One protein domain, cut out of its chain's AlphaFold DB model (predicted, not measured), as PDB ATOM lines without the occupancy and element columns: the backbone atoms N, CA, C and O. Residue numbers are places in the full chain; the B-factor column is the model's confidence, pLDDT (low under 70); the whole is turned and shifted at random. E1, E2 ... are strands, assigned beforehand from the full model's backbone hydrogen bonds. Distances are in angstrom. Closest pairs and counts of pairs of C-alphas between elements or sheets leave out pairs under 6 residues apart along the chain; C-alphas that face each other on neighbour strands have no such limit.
ATOM      1  N   VAL A   3     556.812 577.960 460.083       87.81
ATOM      2  CA  VAL A   3     558.079 578.710 460.049       87.81
ATOM      3  C   VAL A   3     557.797 580.185 460.309       87.81
ATOM      4  O   VAL A   3     556.828 580.731 459.777       87.81
ATOM      5  N   GLN A   4     558.597 580.828 461.157       88.50
ATOM      6  CA  GLN A   4     558.508 582.256 461.468       88.50
ATOM      7  C   GLN A   4     559.854 582.938 461.248       88.50
ATOM      8  O   GLN A   4     560.856 582.519 461.812       88.50
ATOM      9  N   ILE A   5     559.865 584.027 460.487       89.81
ATOM     10  CA  ILE A   5     561.077 584.806 460.213       89.81
ATOM     11  C   ILE A   5     561.261 585.860 461.311       89.81
ATOM     12  O   ILE A   5     560.294 586.526 461.699       89.81
ATOM     13  N   ALA A   6     562.489 586.033 461.811       87.88
ATOM     14  CA  ALA A   6     562.820 586.983 462.878       87.88
ATOM     15  C   ALA A   6     562.324 588.409 462.606       87.88
ATOM     16  O   ALA A   6     561.764 589.045 463.502       87.88
ATOM     17  N   GLU A   7     562.468 588.872 461.363       88.00
ATOM     18  CA  GLU A   7     562.066 590.204 460.901       88.00
ATOM     19  C   GLU A   7     560.571 590.495 461.109       88.00
ATOM     20  O   GLU A   7     560.188 591.639 461.347       88.00
ATOM     21  N   LEU A   8     559.720 589.461 461.139       89.38
ATOM     22  CA  LEU A   8     558.283 589.612 461.393       89.38
ATOM     23  C   LEU A   8     557.958 589.955 462.854       89.38
ATOM     24  O   LEU A   8     556.795 590.218 463.173       89.38
ATOM     25  N   ARG A   9     558.958 589.911 463.750       93.38
ATOM     26  CA  ARG A   9     558.863 590.289 465.172       93.38
ATOM     27  C   ARG A   9     557.693 589.629 465.910       93.38
ATOM     28  O   ARG A   9     557.014 590.234 466.745       93.38
ATOM     29  N   ARG A  10     557.433 588.361 465.585       93.44
ATOM     30  CA  ARG A  10     556.355 587.558 466.176       93.44
ATOM     31  C   ARG A  10     556.781 586.948 467.507       93.44
ATOM     32  O   ARG A  10     557.961 586.882 467.844       93.44
ATOM     33  N   CYS A  11     555.809 586.468 468.281       93.69
ATOM     34  CA  CYS A  11     556.067 585.828 469.569       93.69
ATOM     35  C   CYS A  11     557.101 584.686 469.483       93.69
ATOM     36  O   CYS A  11     558.030 584.717 470.282       93.69
ATOM     37  N   PRO A  12     557.059 583.752 468.514       94.12
ATOM     38  CA  PRO A  12     558.052 582.675 468.448       94.12
ATOM     39  C   PRO A  12     559.489 583.118 468.210       94.12
ATOM     40  O   PRO A  12     560.405 582.396 468.576       94.12
ATOM     41  N   THR A  13     559.705 584.302 467.641       95.06
ATOM     42  CA  THR A  13     561.047 584.857 467.424       95.06
ATOM     43  C   THR A  13     561.481 585.770 468.575       95.06
ATOM     44  O   THR A  13     562.551 586.373 468.527       95.06
ATOM     45  N   CYS A  14     560.652 585.888 469.622       94.50
ATOM     46  CA  CYS A  14     560.884 586.747 470.777       94.50
ATOM     47  C   CYS A  14     561.598 586.001 471.914       94.50
ATOM     48  O   CYS A  14     561.157 584.927 472.318       94.50
ATOM     49  N   ASN A  15     562.613 586.598 472.537       95.00
ATOM     50  CA  ASN A  15     563.334 586.020 473.676       95.00
ATOM     51  C   ASN A  15     562.420 585.683 474.865       95.00
ATOM     52  O   ASN A  15     562.659 584.736 475.604       95.00
ATOM     53  N   ARG A  16     561.331 586.443 475.018       93.69
ATOM     54  CA  ARG A  16     560.369 586.326 476.124       93.69
ATOM     55  C   ARG A  16     559.334 585.217 475.928       93.69
ATOM     56  O   ARG A  16     558.523 584.974 476.819       93.69
ATOM     57  N   TRP A  17     559.288 584.579 474.762       93.88
ATOM     58  CA  TRP A  17     558.327 583.514 474.485       93.88
ATOM     59  C   TRP A  17     558.855 582.164 474.966       93.88
ATOM     60  O   TRP A  17     559.997 581.809 474.691       93.88
ATOM     61  N   GLY A  18     558.023 581.436 475.711       93.00
ATOM     62  CA  GLY A  18     558.417 580.215 476.413       93.00
ATOM     63  C   GLY A  18     557.900 578.908 475.817       93.00
ATOM     64  O   GLY A  18     557.876 577.926 476.551       93.00
ATOM     65  N   GLY A  19     557.420 578.902 474.571       92.75
ATOM     66  CA  GLY A  19     556.971 577.678 473.896       92.75
ATOM     67  C   GLY A  19     558.121 576.895 473.265       92.75
ATOM     68  O   GLY A  19     559.254 577.379 473.208       92.75
ATOM     69  N   LYS A  20     557.822 575.689 472.772       93.38
ATOM     70  CA  LYS A  20     558.795 574.877 472.035       93.38
ATOM     71  C   LYS A  20     559.058 575.492 470.666       93.38
ATOM     72  O   LYS A  20     558.123 575.835 469.949       93.38
ATOM     73  N   ARG A  21     560.331 575.643 470.319       94.62
ATOM     74  CA  ARG A  21     560.800 576.170 469.035       94.62
ATOM     75  C   ARG A  21     562.208 575.677 468.753       94.62
ATOM     76  O   ARG A  21     562.960 575.448 469.695       94.62
ATOM     77  N   ASN A  22     562.551 575.596 467.478       94.31
ATOM     78  CA  ASN A  22     563.901 575.316 467.010       94.31
ATOM     79  C   ASN A  22     564.371 576.452 466.103       94.31
ATOM     80  O   ASN A  22     563.556 577.097 465.439       94.31
ATOM     81  N   LEU A  23     565.672 576.720 466.093       94.62
ATOM     82  CA  LEU A  23     566.263 577.641 465.132       94.62
ATOM     83  C   LEU A  23     566.387 576.937 463.774       94.62
ATOM     84  O   LEU A  23     566.877 575.812 463.710       94.62
ATOM     85  N   GLY A  24     565.939 577.601 462.710       92.38
ATOM     86  CA  GLY A  24     566.090 577.124 461.339       92.38
ATOM     87  C   GLY A  24     567.548 577.163 460.879       92.38
ATOM     88  O   GLY A  24     568.370 577.907 461.421       92.38
ATOM     89  N   ALA A  25     567.872 576.377 459.850       89.50
ATOM     90  CA  ALA A  25     569.236 576.234 459.330       89.50
ATOM     91  C   ALA A  25     569.858 577.552 458.826       89.50
ATOM     92  O   ALA A  25     571.075 577.724 458.844       89.50
ATOM     93  N   ASP A  26     569.019 578.489 458.399       88.75
ATOM     94  CA  ASP A  26     569.393 579.827 457.948       88.75
ATOM     95  C   ASP A  26     569.808 580.769 459.098       88.75
ATOM     96  O   ASP A  26     570.454 581.791 458.873       88.75
ATOM     97  N   GLY A  27     569.487 580.420 460.349       91.00
ATOM     98  CA  GLY A  27     569.866 581.184 461.539       91.00
ATOM     99  C   GLY A  27     569.020 582.435 461.809       91.00
ATOM    100  O   GLY A  27     569.259 583.110 462.814       91.00
ATOM    101  N   PHE A  28     568.026 582.745 460.968       92.06
ATOM    102  CA  PHE A  28     567.077 583.846 461.175       92.06
ATOM    103  C   PHE A  28     565.604 583.405 461.214       92.06
ATOM    104  O   PHE A  28     564.721 584.196 461.568       92.06
ATOM    105  N   SER A  29     565.324 582.148 460.899       92.88
ATOM    106  CA  SER A  29     564.003 581.537 460.955       92.88
ATOM    107  C   SER A  29     563.847 580.683 462.204       92.88
ATOM    108  O   SER A  29     564.804 580.154 462.763       92.88
ATOM    109  N   VAL A  30     562.609 580.555 462.663       94.06
ATOM    110  CA  VAL A  30     562.225 579.738 463.808       94.06
ATOM    111  C   VAL A  30     561.183 578.730 463.359       94.06
ATOM    112  O   VAL A  30     560.131 579.100 462.830       94.06
ATOM    113  N   GLU A  31     561.477 577.461 463.599       94.44
ATOM    114  CA  GLU A  31     560.630 576.326 463.275       94.44
ATOM    115  C   GLU A  31     559.803 575.911 464.491       94.44
ATOM    116  O   GLU A  31     560.304 575.773 465.613       94.44
ATOM    117  N   LEU A  32     558.507 575.726 464.259       92.56
ATOM    118  CA  LEU A  32     557.526 575.357 465.268       92.56
ATOM    119  C   LEU A  32     556.828 574.068 464.868       92.56
ATOM    120  O   LEU A  32     556.405 573.892 463.715       92.56
ATOM    121  N   ASP A  33     556.635 573.215 465.865       91.06
ATOM    122  CA  ASP A  33     555.791 572.044 465.725       91.06
ATOM    123  C   ASP A  33     554.326 572.454 465.502       91.06
ATOM    124  O   ASP A  33     553.848 573.433 466.071       91.06
ATOM    125  N   SER A  34     553.607 571.743 464.633       87.00
ATOM    126  CA  SER A  34     552.223 572.109 464.306       87.00
ATOM    127  C   SER A  34     551.242 571.820 465.439       87.00
ATOM    128  O   SER A  34     550.242 572.533 465.537       87.00
ATOM    129  N   GLU A  35     551.529 570.836 466.282       89.25
ATOM    130  CA  GLU A  35     550.688 570.424 467.404       89.25
ATOM    131  C   GLU A  35     551.008 571.256 468.658       89.25
ATOM    132  O   GLU A  35     550.096 571.632 469.392       89.25
ATOM    133  N   ASP A  36     552.272 571.663 468.836       88.50
ATOM    134  CA  ASP A  36     552.757 572.421 470.003       88.50
ATOM    135  C   ASP A  36     553.310 573.824 469.651       88.50
ATOM    136  O   ASP A  36     554.339 574.273 470.154       88.50
ATOM    137  N   ASN A  37     552.613 574.566 468.778       91.19
ATOM    138  CA  ASN A  37     553.036 575.908 468.318       91.19
ATOM    139  C   ASN A  37     552.710 577.070 469.279       91.19
ATOM    140  O   ASN A  37     552.859 578.243 468.911       91.19
ATOM    141  N   ARG A  38     552.213 576.795 470.489       92.94
ATOM    142  CA  ARG A  38     551.806 577.824 471.458       92.94
ATOM    143  C   ARG A  38     552.706 577.801 472.682       92.94
ATOM    144  O   ARG A  38     553.070 576.751 473.186       92.94
ATOM    145  N   GLY A  39     553.013 578.985 473.198       92.69
ATOM    146  CA  GLY A  39     553.849 579.135 474.385       92.69
ATOM    147  C   GLY A  39     553.456 580.343 475.224       92.69
ATOM    148  O   GLY A  39     552.968 581.329 474.661       92.69
ATOM    149  N   PRO A  40     553.649 580.301 476.554       93.94
ATOM    150  CA  PRO A  40     553.366 581.439 477.412       93.94
ATOM    151  C   PRO A  40     554.336 582.589 477.127       93.94
ATOM    152  O   PRO A  40     555.534 582.395 476.902       93.94
ATOM    153  N   CYS A  41     553.814 583.811 477.157       93.25
ATOM    154  CA  CYS A  41     554.638 585.010 477.216       93.25
ATOM    155  C   CYS A  41     555.194 585.143 478.642       93.25
ATOM    156  O   CYS A  41     554.416 585.243 479.586       93.25
ATOM    157  N   ARG A  42     556.517 585.117 478.822       91.25
ATOM    158  CA  ARG A  42     557.147 585.187 480.155       91.25
ATOM    159  C   ARG A  42     557.297 586.614 480.675       91.25
ATOM    160  O   ARG A  42     557.456 586.816 481.868       91.25
ATOM    161  N   GLU A  43     557.263 587.601 479.786       84.31
ATOM    162  CA  GLU A  43     557.476 589.004 480.133       84.31
ATOM    163  C   GLU A  43     556.768 589.918 479.121       84.31
ATOM    164  O   GLU A  43     556.721 589.616 477.926       84.31
ATOM    165  N   GLY A  44     556.210 591.036 479.591       77.94
ATOM    166  CA  GLY A  44     555.458 591.995 478.779       77.94
ATOM    167  C   GLY A  44     553.952 592.017 479.084       77.94
ATOM    168  O   GLY A  44     553.511 591.428 480.068       77.94
ATOM    169  N   PRO A  45     553.140 592.678 478.238       82.19
ATOM    170  CA  PRO A  45     551.731 592.977 478.534       82.19
ATOM    171  C   PRO A  45     550.827 591.739 478.601       82.19
ATOM    172  O   PRO A  45     549.698 591.813 479.070       82.19
ATOM    173  N   TRP A  46     551.318 590.595 478.124       84.06
ATOM    174  CA  TRP A  46     550.583 589.335 478.068       84.06
ATOM    175  C   TRP A  46     551.207 588.254 478.954       84.06
ATOM    176  O   TRP A  46     551.062 587.073 478.639       84.06
ATOM    177  N   HIS A  47     551.937 588.646 480.005       88.62
ATOM    178  CA  HIS A  47     552.592 587.730 480.943       88.62
ATOM    179  C   HIS A  47     551.657 586.573 481.339       88.62
ATOM    180  O   HIS A  47     550.505 586.786 481.709       88.62
ATOM    181  N   GLY A  48     552.141 585.335 481.211       87.94
ATOM    182  CA  GLY A  48     551.408 584.111 481.550       87.94
ATOM    183  C   GLY A  48     550.397 583.649 480.495       87.94
ATOM    184  O   GLY A  48     549.935 582.515 480.550       87.94
ATOM    185  N   SER A  49     550.080 584.472 479.489       91.12
ATOM    186  CA  SER A  49     549.122 584.101 478.442       91.12
ATOM    187  C   SER A  49     549.785 583.318 477.300       91.12
ATOM    188  O   SER A  49     550.830 583.754 476.796       91.12
ATOM    189  N   PRO A  50     549.171 582.222 476.811       91.56
ATOM    190  CA  PRO A  50     549.676 581.471 475.669       91.56
ATOM    191  C   PRO A  50     549.515 582.262 474.366       91.56
ATOM    192  O   PRO A  50     548.445 582.783 474.044       91.56
ATOM    193  N   ARG A  51     550.591 582.335 473.582       92.69
ATOM    194  CA  ARG A  51     550.651 583.016 472.286       92.69
ATOM    195  C   ARG A  51     551.147 582.053 471.220       92.69
ATOM    196  O   ARG A  51     552.125 581.343 471.430       92.69
ATOM    197  N   GLY A  52     550.451 582.047 470.089       89.69
ATOM    198  CA  GLY A  52     550.805 581.261 468.907       89.69
ATOM    199  C   GLY A  52     551.577 582.068 467.856       89.69
ATOM    200  O   GLY A  52     551.788 583.272 468.039       89.69
TER     201      GLY A  52
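What this domain is: This is residues 3 to 52 of the 100 residues of an uncharacterized protein of Azoarcus indigens (UniProt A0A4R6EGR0). The domain has little regular structure: a flat body, mostly of loops, with a small hairpin of two strands, E1 and E2, towards one end. The long link, residues 6 to 28, loops out from the hairpin and back to it, while residues 33 to 52 run to the other end and fold back on themselves there. The printed part has 50 residues, 7 of them in named elements; it has no named helix, and its class is all strand, E1 then E2, antiparallel. It is compact, with a radius of gyration of the C-alphas of 10.3 A and spans of 30 by 23 by 12 A.

Where its parts are: E2, residues 29 to 32, is 9.9 A long and ends at C-alpha 32 (557.526, 575.357, 465.268). E1, residues 3 to 5, begins at C-alpha 3 (558.079, 578.710, 460.049).

How they stand to each other: E1 and E2 form a hairpin, antiparallel at 151 degrees. N 4 and O 30 are within hydrogen-bond range at 2.9 A. Residues 22 to 23 pair antiparallel with residues 30 to 31 of E2, and residues 39 to 40 with 50 to 51.

The domain as a whole: The C-alphas farthest apart, of Ala 25 and Pro 45, are 30.9 A apart. The printed part has no cut; no printed residue is under 70 in pLDDT.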